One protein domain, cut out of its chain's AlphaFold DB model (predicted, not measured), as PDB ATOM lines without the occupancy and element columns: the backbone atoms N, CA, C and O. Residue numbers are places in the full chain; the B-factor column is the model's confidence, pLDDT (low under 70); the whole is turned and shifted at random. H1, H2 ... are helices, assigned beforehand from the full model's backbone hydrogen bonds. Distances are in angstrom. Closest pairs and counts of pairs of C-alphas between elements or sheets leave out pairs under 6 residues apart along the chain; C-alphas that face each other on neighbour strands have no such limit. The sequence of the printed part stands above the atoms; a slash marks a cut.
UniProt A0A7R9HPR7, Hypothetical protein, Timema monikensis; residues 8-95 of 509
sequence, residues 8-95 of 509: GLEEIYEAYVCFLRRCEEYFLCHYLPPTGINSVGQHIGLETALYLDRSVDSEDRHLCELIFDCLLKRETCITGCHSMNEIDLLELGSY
ATOM      1  N   GLY A   8      50.026 -15.347 -48.812       65.50
ATOM      2  CA  GLY A   8      48.730 -14.980 -48.206       65.50
ATOM      3  C   GLY A   8      48.452 -15.620 -46.836       65.50
ATOM      4  O   GLY A   8      47.684 -15.095 -46.040       65.50
ATOM      5  N   LEU A   9      49.101 -16.742 -46.526       73.06
ATOM      6  CA  LEU A   9      48.985 -17.431 -45.240       73.06
ATOM      7  C   LEU A   9      49.782 -16.708 -44.141       73.06
ATOM      8  O   LEU A   9      49.378 -16.736 -42.981       73.06
ATOM      9  N   GLU A  10      50.883 -16.041 -44.502       80.00
ATOM     10  CA  GLU A  10      51.662 -15.207 -43.580       80.00
ATOM     11  C   GLU A  10      50.830 -14.036 -43.037       80.00
ATOM     12  O   GLU A  10      50.757 -13.858 -41.825       80.00
ATOM     13  N   GLU A  11      50.107 -13.321 -43.902       85.06
ATOM     14  CA  GLU A  11      49.243 -12.203 -43.497       85.06
ATOM     15  C   GLU A  11      48.114 -12.647 -42.550       85.06
ATOM     16  O   GLU A  11      47.867 -12.014 -41.521       85.06
ATOM     17  N   ILE A  12      47.455 -13.770 -42.855       87.62
ATOM     18  CA  ILE A  12      46.381 -14.316 -42.011       87.62
ATOM     19  C   ILE A  12      46.938 -14.764 -40.656       87.62
ATOM     20  O   ILE A  12      46.320 -14.531 -39.616       87.62
ATOM     21  N   TYR A  13      48.122 -15.380 -40.648       88.38
ATOM     22  CA  TYR A  13      48.797 -15.766 -39.415       88.38
ATOM     23  C   TYR A  13      49.174 -14.545 -38.564       88.38
ATOM     24  O   TYR A  13      48.947 -14.548 -37.355       88.38
ATOM     25  N   GLU A  14      49.699 -13.479 -39.172       90.81
ATOM     26  CA  GLU A  14      49.994 -12.224 -38.473       90.81
ATOM     27  C   GLU A  14      48.731 -11.576 -37.892       90.81
ATOM     28  O   GLU A  14      48.744 -11.127 -36.741       90.81
ATOM     29  N   ALA A  15      47.628 -11.576 -38.647       92.69
ATOM     30  CA  ALA A  15      46.333 -11.104 -38.166       92.69
ATOM     31  C   ALA A  15      45.862 -11.923 -36.955       92.69
ATOM     32  O   ALA A  15      45.542 -11.353 -35.911       92.69
ATOM     33  N   TYR A  16      45.916 -13.253 -37.051       94.38
ATOM     34  CA  TYR A  16      45.576 -14.161 -35.958       94.38
ATOM     35  C   TYR A  16      46.410 -13.908 -34.691       94.38
ATOM     36  O   TYR A  16      45.861 -13.784 -33.595       94.38
ATOM     37  N   VAL A  17      47.731 -13.754 -34.834       93.38
ATOM     38  CA  VAL A  17      48.626 -13.416 -33.715       93.38
ATOM     39  C   VAL A  17      48.239 -12.074 -33.088       93.38
ATOM     40  O   VAL A  17      48.275 -11.931 -31.866       93.38
ATOM     41  N   CYS A  18      47.831 -11.089 -33.891       95.25
ATOM     42  CA  CYS A  18      47.333  -9.821 -33.361       95.25
ATOM     43  C   CYS A  18      46.028  -9.994 -32.569       95.25
ATOM     44  O   CYS A  18      45.853  -9.319 -31.555       95.25
ATOM     45  N   PHE A  19      45.128 -10.889 -32.988       95.81
ATOM     46  CA  PHE A  19      43.880 -11.154 -32.264       95.81
ATOM     47  C   PHE A  19      44.151 -11.763 -30.885       95.81
ATOM     48  O   PHE A  19      43.553 -11.325 -29.902       95.81
ATOM     49  N   LEU A  20      45.088 -12.715 -30.797       94.56
ATOM     50  CA  LEU A  20      45.522 -13.295 -29.522       94.56
ATOM     51  C   LEU A  20      46.186 -12.263 -28.608       94.56
ATOM     52  O   LEU A  20      45.815 -12.157 -27.443       94.56
ATOM     53  N   ARG A  21      47.087 -11.428 -29.137       94.38
ATOM     54  CA  ARG A  21      47.717 -10.358 -28.344       94.38
ATOM     55  C   ARG A  21      46.699  -9.387 -27.753       94.38
ATOM     56  O   ARG A  21      46.823  -9.006 -26.596       94.38
ATOM     57  N   ARG A  22      45.654  -9.027 -28.505       95.31
ATOM     58  CA  ARG A  22      44.551  -8.215 -27.963       95.31
ATOM     59  C   ARG A  22      43.813  -8.919 -26.828       95.31
ATOM     60  O   ARG A  22      43.371  -8.250 -25.902       95.31
ATOM     61  N   CYS A  23      43.694 -10.246 -26.879       96.69
ATOM     62  CA  CYS A  23      43.121 -11.009 -25.773       96.69
ATOM     63  C   CYS A  23      43.985 -10.875 -24.505       96.69
ATOM     64  O   CYS A  23      43.459 -10.631 -23.425       96.69
ATOM     65  N   GLU A  24      45.312 -10.962 -24.632       95.31
ATOM     66  CA  GLU A  24      46.246 -10.784 -23.508       95.31
ATOM     67  C   GLU A  24      46.194  -9.366 -22.908       95.31
ATOM     68  O   GLU A  24      46.286  -9.195 -21.689       95.31
ATOM     69  N   GLU A  25      46.002  -8.341 -23.745       95.38
ATOM     70  CA  GLU A  25      45.918  -6.939 -23.316       95.38
ATOM     71  C   GLU A  25      44.761  -6.669 -22.342       95.38
ATOM     72  O   GLU A  25      44.875  -5.758 -21.520       95.38
ATOM     73  N   TYR A  26      43.674  -7.452 -22.363       95.81
ATOM     74  CA  TYR A  26      42.591  -7.291 -21.384       95.81
ATOM     75  C   TYR A  26      43.075  -7.507 -19.950       95.81
ATOM     76  O   TYR A  26      42.747  -6.704 -19.073       95.81
ATOM     77  N   PHE A  27      43.910  -8.524 -19.728       94.88
ATOM     78  CA  PHE A  27      44.538  -8.771 -18.432       94.88
ATOM     79  C   PHE A  27      45.592  -7.700 -18.119       94.88
ATOM     80  O   PHE A  27      45.551  -7.066 -17.066       94.88
ATOM     81  N   LEU A  28      46.521  -7.469 -19.055       93.25
ATOM     82  CA  LEU A  28      47.710  -6.636 -18.830       93.25
ATOM     83  C   LEU A  28      47.389  -5.147 -18.654       93.25
ATOM     84  O   LEU A  28      48.066  -4.449 -17.899       93.25
ATOM     85  N   CYS A  29      46.374  -4.654 -19.363       94.94
ATOM     86  CA  CYS A  29      45.991  -3.244 -19.382       94.94
ATOM     87  C   CYS A  29      44.683  -2.968 -18.629       94.94
ATOM     88  O   CYS A  29      44.253  -1.814 -18.577       94.94
ATOM     89  N   HIS A  30      44.047  -3.997 -18.055       91.69
ATOM     90  CA  HIS A  30      42.745  -3.910 -17.387       91.69
ATOM     91  C   HIS A  30      41.655  -3.275 -18.266       91.69
ATOM     92  O   HIS A  30      40.860  -2.444 -17.814       91.69
ATOM     93  N   TYR A  31      41.632  -3.638 -19.550       91.81
ATOM     94  CA  TYR A  31      40.584  -3.198 -20.465       91.81
ATOM     95  C   TYR A  31      39.289  -3.975 -20.244       91.81
ATOM     96  O   TYR A  31      39.290  -5.127 -19.817       91.81
ATOM     97  N   LEU A  32      38.165  -3.338 -20.574       92.25
ATOM     98  CA  LEU A  32      36.873  -4.014 -20.595       92.25
ATOM     99  C   LEU A  32      36.642  -4.642 -21.974       92.25
ATOM    100  O   LEU A  32      36.814  -3.947 -22.983       92.25
ATOM    101  N   PRO A  33      36.231  -5.917 -22.039       93.75
ATOM    102  CA  PRO A  33      35.903  -6.561 -23.295       93.75
ATOM    103  C   PRO A  33      34.600  -5.994 -23.877       93.75
ATOM    104  O   PRO A  33      33.803  -5.373 -23.162       93.75
ATOM    105  N   PRO A  34      34.349  -6.196 -25.183       94.06
ATOM    106  CA  PRO A  34      33.069  -5.861 -25.786       94.06
ATOM    107  C   PRO A  34      31.912  -6.561 -25.063       94.06
ATOM    108  O   PRO A  34      32.032  -7.700 -24.613       94.06
ATOM    109  N   THR A  35      30.759  -5.895 -24.979       93.81
ATOM    110  CA  THR A  35      29.575  -6.439 -24.303       93.81
ATOM    111  C   THR A  35      29.206  -7.825 -24.838       93.81
ATOM    112  O   THR A  35      28.954  -7.985 -26.030       93.81
ATOM    113  N   GLY A  36      29.109  -8.813 -23.944       93.25
ATOM    114  CA  GLY A  36      28.720 -10.188 -24.282       93.25
ATOM    115  C   GLY A  36      29.867 -11.089 -24.758       93.25
ATOM    116  O   GLY A  36      29.612 -12.252 -25.071       93.25
ATOM    117  N   ILE A  37      31.102 -10.582 -24.792       96.56
ATOM    118  CA  ILE A  37      32.309 -11.346 -25.109       96.56
ATOM    119  C   ILE A  37      33.049 -11.640 -23.802       96.56
ATOM    120  O   ILE A  37      33.621 -10.739 -23.195       96.56
ATOM    121  N   ASN A  38      33.031 -12.904 -23.377       96.25
ATOM    122  CA  ASN A  38      33.619 -13.339 -22.103       96.25
ATOM    123  C   ASN A  38      34.746 -14.364 -22.287       96.25
ATOM    124  O   ASN A  38      35.426 -14.711 -21.329       96.25
ATOM    125  N   SER A  39      34.933 -14.873 -23.505       98.25
ATOM    126  CA  SER A  39      35.927 -15.902 -23.801       98.25
ATOM    127  C   SER A  39      36.842 -15.508 -24.948       98.25
ATOM    128  O   SER A  39      36.474 -14.721 -25.828       98.25
ATOM    129  N   VAL A  40      38.031 -16.106 -24.956       98.12
ATOM    130  CA  VAL A  40      39.027 -15.929 -26.019       98.12
ATOM    131  C   VAL A  40      38.451 -16.340 -27.373       98.12
ATOM    132  O   VAL A  40      38.599 -15.612 -28.353       98.12
ATOM    133  N   GLY A  41      37.718 -17.455 -27.432       97.75
ATOM    134  CA  GLY A  41      37.079 -17.931 -28.660       97.75
ATOM    135  C   GLY A  41      36.056 -16.944 -29.228       97.75
ATOM    136  O   GLY A  41      36.089 -16.652 -30.422       97.75
ATOM    137  N   GLN A  42      35.211 -16.351 -28.378       97.81
ATOM    138  CA  GLN A  42      34.254 -15.323 -28.805       97.81
ATOM    139  C   GLN A  42      34.957 -14.070 -29.343       97.81
ATOM    140  O   GLN A  42      34.517 -13.508 -30.348       97.81
ATOM    141  N   HIS A  43      36.045 -13.637 -28.699       97.94
ATOM    142  CA  HIS A  43      36.810 -12.474 -29.146       97.94
ATOM    143  C   HIS A  43      37.506 -12.730 -30.489       97.94
ATOM    144  O   HIS A  43      37.370 -11.932 -31.416       97.94
ATOM    145  N   ILE A  44      38.184 -13.874 -30.637       96.81
ATOM    146  CA  ILE A  44      38.816 -14.266 -31.905       96.81
ATOM    147  C   ILE A  44      37.767 -14.397 -33.014       96.81
ATOM    148  O   ILE A  44      38.012 -13.950 -34.134       96.81
ATOM    149  N   GLY A  45      36.589 -14.955 -32.720       95.62
ATOM    150  CA  GLY A  45      35.487 -15.045 -33.679       95.62
ATOM    151  C   GLY A  45      35.004 -13.673 -34.161       95.62
ATOM    152  O   GLY A  45      34.802 -13.478 -35.361       95.62
ATOM    153  N   LEU A  46      34.882 -12.700 -33.251       95.56
ATOM    154  CA  LEU A  46      34.541 -11.315 -33.593       95.56
ATOM    155  C   LEU A  46      35.608 -10.670 -34.492       95.56
ATOM    156  O   LEU A  46      35.270 -10.099 -35.529       95.56
ATOM    157  N   GLU A  47      36.882 -10.769 -34.118       95.25
ATOM    158  CA  GLU A  47      37.998 -10.209 -34.894       95.25
ATOM    159  C   GLU A  47      38.117 -10.855 -36.278       95.25
ATOM    160  O   GLU A  47      38.306 -10.162 -37.279       95.25
ATOM    161  N   THR A  48      37.910 -12.171 -36.353       93.44
ATOM    162  CA  THR A  48      37.884 -12.921 -37.612       93.44
ATOM    163  C   THR A  48      36.777 -12.406 -38.528       93.44
ATOM    164  O   THR A  48      37.041 -12.090 -39.686       93.44
ATOM    165  N   ALA A  49      35.552 -12.235 -38.019       92.50
ATOM    166  CA  ALA A  49      34.449 -11.689 -38.808       92.50
ATOM    167  C   ALA A  49      34.762 -10.275 -39.335       92.50
ATOM    168  O   ALA A  49      34.568  -9.996 -40.518       92.50
ATOM    169  N   LEU A  50      35.320  -9.405 -38.485       92.56
ATOM    170  CA  LEU A  50      35.712  -8.046 -38.870       92.56
ATOM    171  C   LEU A  50      36.835  -8.019 -39.914       92.56
ATOM    172  O   LEU A  50      36.837  -7.140 -40.778       92.56
ATOM    173  N   TYR A  51      37.792  -8.942 -39.830       91.19
ATOM    174  CA  TYR A  51      38.870  -9.077 -40.806       91.19
ATOM    175  C   TYR A  51      38.326  -9.509 -42.170       91.19
ATOM    176  O   TYR A  51      38.597  -8.858 -43.180       91.19
ATOM    177  N   LEU A  52      37.495 -10.551 -42.195       89.56
ATOM    178  CA  LEU A  52      36.920 -11.088 -43.430       89.56
ATOM    179  C   LEU A  52      35.987 -10.090 -44.130       89.56
ATOM    180  O   LEU A  52      35.921 -10.077 -45.355       89.56
ATOM    181  N   ASP A  53      35.293  -9.234 -43.377       88.06
ATOM    182  CA  ASP A  53      34.418  -8.195 -43.937       88.06
ATOM    183  C   ASP A  53      35.191  -7.025 -44.570       88.06
ATOM    184  O   ASP A  53      34.639  -6.291 -45.393       88.06
ATOM    185  N   ARG A  54      36.455  -6.812 -44.179       82.00
ATOM    186  CA  ARG A  54      37.278  -5.677 -44.637       82.00
ATOM    187  C   ARG A  54      38.267  -6.035 -45.736       82.00
ATOM    188  O   ARG A  54      38.628  -5.146 -46.506       82.00
ATOM    189  N   SER A  55      38.734  -7.280 -45.762       69.06
ATOM    190  CA  SER A  55      40.025  -7.598 -46.379       69.06
ATOM    191  C   SER A  55      39.969  -8.633 -47.502       69.06
ATOM    192  O   SER A  55      41.007  -8.865 -48.112       69.06
ATOM    193  N   VAL A  56      38.824  -9.275 -47.782       66.88
ATOM    194  CA  VAL A  56      38.829 -10.501 -48.604       66.88
ATOM    195  C   VAL A  56      37.687 -10.568 -49.632       66.88
ATOM    196  O   VAL A  56      36.518 -10.398 -49.288       66.88
ATOM    197  N   ASP A  57      38.029 -10.855 -50.896       69.06
ATOM    198  CA  ASP A  57      37.078 -11.187 -51.972       69.06
ATOM    199  C   ASP A  57      36.382 -12.546 -51.706       69.06
ATOM    200  O   ASP A  57      36.841 -13.362 -50.910       69.06
ATOM    201  N   SER A  58      35.249 -12.832 -52.364       62.28
ATOM    202  CA  SER A  58      34.369 -13.952 -51.968       62.28
ATOM    203  C   SER A  58      34.985 -15.358 -52.044       62.28
ATOM    204  O   SER A  58      34.602 -16.208 -51.244       62.28
ATOM    205  N   GLU A  59      35.891 -15.632 -52.993       61.00
ATOM    206  CA  GLU A  59      36.561 -16.946 -53.104       61.00
ATOM    207  C   GLU A  59      37.698 -17.101 -52.081       61.00
ATOM    208  O   GLU A  59      37.834 -18.159 -51.466       61.00
ATOM    209  N   ASP A  60      38.445 -16.028 -51.811       76.25
ATOM    210  CA  ASP A  60      39.522 -16.023 -50.816       76.25
ATOM    211  C   ASP A  60      38.974 -16.064 -49.380       76.25
ATOM    212  O   ASP A  60      39.626 -16.583 -48.469       76.25
ATOM    213  N   ARG A  61      37.743 -15.574 -49.168       85.00
ATOM    214  CA  ARG A  61      37.104 -15.518 -47.848       85.00
ATOM    215  C   ARG A  61      36.977 -16.902 -47.225       85.00
ATOM    216  O   ARG A  61      37.314 -17.071 -46.055       85.00
ATOM    217  N   HIS A  62      36.518 -17.882 -48.000       85.19
ATOM    218  CA  HIS A  62      36.327 -19.236 -47.493       85.19
ATOM    219  C   HIS A  62      37.659 -19.868 -47.077       85.19
ATOM    220  O   HIS A  62      37.767 -20.432 -45.992       85.19
ATOM    221  N   LEU A  63      38.703 -19.713 -47.895       85.50
ATOM    222  CA  LEU A  63      40.036 -20.205 -47.551       85.50
ATOM    223  C   LEU A  63      40.568 -19.546 -46.268       85.50
ATOM    224  O   LEU A  63      41.127 -20.235 -45.417       85.50
ATOM    225  N   CYS A  64      40.352 -18.238 -46.099       88.50
ATOM    226  CA  CYS A  64      40.720 -17.531 -44.872       88.50
ATOM    227  C   CYS A  64      39.978 -18.080 -43.644       88.50
ATOM    228  O   CYS A  64      40.605 -18.304 -42.610       88.50
ATOM    229  N   GLU A  65      38.672 -18.344 -43.754       89.19
ATOM    230  CA  GLU A  65      37.873 -18.968 -42.687       89.19
ATOM    231  C   GLU A  65      38.450 -20.333 -42.279       89.19
ATOM    232  O   GLU A  65      38.633 -20.590 -41.087       89.19
ATOM    233  N   LEU A  66      38.820 -21.174 -43.252       90.88
ATOM    234  CA  LEU A  66      39.444 -22.475 -42.985       90.88
ATOM    235  C   LEU A  66      40.806 -22.350 -42.292       90.88
ATOM    236  O   LEU A  66      41.144 -23.160 -41.426       90.88
ATOM    237  N   ILE A  67      41.599 -21.344 -42.666       91.94
ATOM    238  CA  ILE A  67      42.891 -21.074 -42.028       91.94
ATOM    239  C   ILE A  67      42.682 -20.640 -40.575       91.94
ATOM    240  O   ILE A  67      43.349 -21.179 -39.691       91.94
ATOM    241  N   PHE A  68      41.751 -19.721 -40.301       93.25
ATOM    242  CA  PHE A  68      41.444 -19.306 -38.930       93.25
ATOM    243  C   PHE A  68      40.942 -20.472 -38.071       93.25
ATOM    244  O   PHE A  68      41.401 -20.617 -36.939       93.25
ATOM    245  N   ASP A  69      40.079 -21.340 -38.604       93.25
ATOM    246  CA  ASP A  69      39.641 -22.558 -37.909       93.25
ATOM    247  C   ASP A  69      40.824 -23.493 -37.593       93.25
ATOM    248  O   ASP A  69      40.982 -23.955 -36.460       93.25
ATOM    249  N   CYS A  70      41.723 -23.714 -38.557       94.88
ATOM    250  CA  CYS A  70      42.933 -24.507 -38.340       94.88
ATOM    251  C   CYS A  70      43.839 -23.905 -37.251       94.88
ATOM    252  O   CYS A  70      44.370 -24.639 -36.411       94.88
ATOM    253  N   LEU A  71      44.019 -22.580 -37.243       95.38
ATOM    254  CA  LEU A  71      44.803 -21.877 -36.223       95.38
ATOM    255  C   LEU A  71      44.131 -21.947 -34.849       95.38
ATOM    256  O   LEU A  71      44.812 -22.176 -33.852       95.38
ATOM    257  N   LEU A  72      42.802 -21.854 -34.786       95.00
ATOM    258  CA  LEU A  72      42.055 -21.995 -33.541       95.00
ATOM    259  C   LEU A  72      42.156 -23.419 -32.976       95.00
ATOM    260  O   LEU A  72      42.358 -23.586 -31.774       95.00
ATOM    261  N   LYS A  73      42.106 -24.457 -33.823       96.06
ATOM    262  CA  LYS A  73      42.358 -25.851 -33.407       96.06
ATOM    263  C   LYS A  73      43.769 -26.029 -32.850       96.06
ATOM    264  O   LYS A  73      43.933 -26.662 -31.805       96.06
ATOM    265  N   ARG A  74      44.778 -25.428 -33.490       96.81
ATOM    266  CA  ARG A  74      46.145 -25.381 -32.946       96.81
ATOM    267  C   ARG A  74      46.169 -24.732 -31.562       96.81
ATOM    268  O   ARG A  74      46.789 -25.286 -30.658       96.81
ATOM    269  N   GLU A  75      45.458 -23.628 -31.373       97.50
ATOM    270  CA  GLU A  75      45.393 -22.939 -30.080       97.50
ATOM    271  C   GLU A  75      44.744 -23.790 -28.993       97.50
ATOM    272  O   GLU A  75      45.268 -23.871 -27.889       97.50
ATOM    273  N   THR A  76      43.687 -24.544 -29.317       98.19
ATOM    274  CA  THR A  76      43.099 -25.477 -28.339       98.19
ATOM    275  C   THR A  76      44.089 -26.549 -27.875       98.19
ATOM    276  O   THR A  76      44.023 -26.987 -26.726       98.19
ATOM    277  N   CYS A  77      45.045 -26.953 -28.725       97.81
ATOM    278  CA  CYS A  77      46.144 -27.829 -28.315       97.81
ATOM    279  C   CYS A  77      47.161 -27.089 -27.438       97.81
ATOM    280  O   CYS A  77      47.626 -27.657 -26.459       97.81
ATOM    281  N   ILE A  78      47.500 -25.835 -27.751       96.19
ATOM    282  CA  ILE A  78      48.434 -25.029 -26.948       96.19
ATOM    283  C   ILE A  78      47.863 -24.796 -25.545       96.19
ATOM    284  O   ILE A  78      48.526 -25.107 -24.558       96.19
ATOM    285  N   THR A  79      46.620 -24.325 -25.453       97.19
ATOM    286  CA  THR A  79      45.955 -24.019 -24.181       97.19
ATOM    287  C   THR A  79      45.506 -25.271 -23.427       97.19
ATOM    288  O   THR A  79      45.407 -25.251 -22.205       97.19
ATOM    289  N   GLY A  80      45.254 -26.378 -24.127       97.25
ATOM    290  CA  GLY A  80      44.761 -27.609 -23.515       97.25
ATOM    291  C   GLY A  80      43.280 -27.548 -23.166       97.25
ATOM    292  O   GLY A  80      42.889 -27.852 -22.042       97.25
ATOM    293  N   CYS A  81      42.450 -27.161 -24.132       98.00
ATOM    294  CA  CYS A  81      40.994 -27.096 -24.002       98.00
ATOM    295  C   CYS A  81      40.289 -27.783 -25.178       98.00
ATOM    296  O   CYS A  81      40.919 -28.160 -26.169       98.00
ATOM    297  N   HIS A  82      38.974 -27.971 -25.073       97.00
ATOM    298  CA  HIS A  82      38.170 -28.465 -26.189       97.00
ATOM    299  C   HIS A  82      37.764 -27.321 -27.122       97.00
ATOM    300  O   HIS A  82      37.755 -27.494 -28.342       97.00
ATOM    301  N   SER A  83      37.484 -26.141 -26.572       97.31
ATOM    302  CA  SER A  83      37.195 -24.933 -27.341       97.31
ATOM    303  C   SER A  83      37.800 -23.704 -26.679       97.31
ATOM    304  O   SER A  83      37.772 -23.565 -25.459       97.31
ATOM    305  N   MET A  84      38.253 -22.742 -27.484       97.94
ATOM    306  CA  MET A  84      38.663 -21.435 -26.962       97.94
ATOM    307  C   MET A  84      37.494 -20.653 -26.338       97.94
ATOM    308  O   MET A  84      37.728 -19.688 -25.617       97.94
ATOM    309  N   ASN A  85      36.240 -21.076 -26.550       97.94
ATOM    310  CA  ASN A  85      35.077 -20.541 -25.831       97.94
ATOM    311  C   ASN A  85      35.048 -20.942 -24.345       97.94
ATOM    312  O   ASN A  85      34.300 -20.354 -23.570       97.94
ATOM    313  N   GLU A  86      35.839 -21.939 -23.945       98.00
ATOM    314  CA  GLU A  86      35.992 -22.336 -22.542       98.00
ATOM    315  C   GLU A  86      37.012 -21.467 -21.808       98.00
ATOM    316  O   GLU A  86      37.059 -21.528 -20.586       98.00
ATOM    317  N   ILE A  87      37.817 -20.672 -22.523       98.38
ATOM    318  CA  ILE A  87      38.940 -19.921 -21.955       98.38
ATOM    319  C   ILE A  87      38.519 -18.495 -21.639       98.38
ATOM    320  O   ILE A  87      38.021 -17.794 -22.522       98.38
ATOM    321  N   ASP A  88      38.741 -18.070 -20.396       98.06
ATOM    322  CA  ASP A  88      38.395 -16.726 -19.939       98.06
ATOM    323  C   ASP A  88      39.231 -15.665 -20.662       98.06
ATOM    324  O   ASP A  88      40.461 -15.736 -20.716       98.06
ATOM    325  N   LEU A  89      38.550 -14.672 -21.233       97.81
ATOM    326  CA  LEU A  89      39.208 -13.598 -21.970       97.81
ATOM    327  C   LEU A  89      40.046 -12.695 -21.059       97.81
ATOM    328  O   LEU A  89      41.099 -12.219 -21.476       97.81
ATOM    329  N   LEU A  90      39.578 -12.449 -19.836       97.12
ATOM    330  CA  LEU A  90      40.231 -11.536 -18.903       97.12
ATOM    331  C   LEU A  90      41.465 -12.149 -18.256       97.12
ATOM    332  O   LEU A  90      42.266 -11.402 -17.714       97.12
ATOM    333  N   GLU A  91      41.637 -13.469 -18.325       96.62
ATOM    334  CA  GLU A  91      42.734 -14.176 -17.664       96.62
ATOM    335  C   GLU A  91      43.796 -14.699 -18.637       96.62
ATOM    336  O   GLU A  91      44.831 -15.183 -18.181       96.62
ATOM    337  N   LEU A  92      43.610 -14.602 -19.963       95.19
ATOM    338  CA  LEU A  92      44.584 -15.144 -20.926       95.19
ATOM    339  C   LEU A  92      45.988 -14.540 -20.732       95.19
ATOM    340  O   LEU A  92      46.978 -15.267 -20.701       95.19
ATOM    341  N   GLY A  93      46.070 -13.223 -20.520       95.00
ATOM    342  CA  GLY A  93      47.341 -12.520 -20.302       95.00
ATOM    343  C   GLY A  93      47.993 -12.765 -18.934       95.00
ATOM    344  O   GLY A  93      49.043 -12.189 -18.655       95.00
ATOM    345  N   SER A  94      47.398 -13.600 -18.072       95.81
ATOM    346  CA  SER A  94      48.011 -14.021 -16.803       95.81
ATOM    347  C   SER A  94      49.198 -14.969 -17.004       95.81
ATOM    348  O   SER A  94      50.113 -15.013 -16.171       95.81
ATOM    349  N   TYR A  95      49.199 -15.722 -18.110       95.62
ATOM    350  CA  TYR A  95      50.299 -16.595 -18.497       95.62
ATOM    351  C   TYR A  95      51.494 -15.768 -18.971       95.62
ATOM    352  O   TYR A  95      51.359 -14.827 -19.748       95.62
TER     353      TYR A  95
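AT A GLANCE: This is residues 8 to 95 of the 509 residues of the protein "Hypothetical protein" of Timema monikensis (UniProt A0A7R9HPR7). Helices H2 and H3 fold back on each other as a narrow V, H1 crosses over one side of it, and residues 80 to 95 fold across the V's open end. The printed part has 88 residues with three named helices, H1, H2, H3 in chain order, and no named strand: all helix. It is compact, with a radius of gyration of the C-alphas of 12.9 A and spans of 37 by 25 by 22 A.

IN THESE COORDINATES: Find C-alpha 8 at (48.730, -14.980, -48.206); there H1, residues 8 to 29, begins its 31.2 A, with a kink of 29 degrees near residue 23. H2, residues 40 to 55, measures 22.0 A. H3, residues 58 to 79, runs 31.7 A to C-alpha 79 at (45.955, -24.019, -24.181).

HOW THE PARTS SIT: H1 touches H2 with residues 16 to 23 alone, a helical hairpin at a steep tilt of 45 degrees, opposite ways; the closest C-alphas, Phe 19 and Ile 44, are 6.0 A apart. H1 touches H3 with residues 9 to 16 alone, the same way at a steep 49 degrees, closest at C-alphas 12 and 64, 7.1 A. Hairpin H2 and H3 touch at a shallow 22 degrees, opposite ways, closest at C-alphas 52 and 61, 6.3 A. Every O i to N i+4 pair is within hydrogen-bond range in H2, 16 of 18 in H1 and H3 each.

THE WHOLE: The farthest C-alphas, His 30 and Glu 59, are 38.5 A apart. The printed part has no cut and no long link between helices. Residues 8 and 55 to 59 are under pLDDT 70.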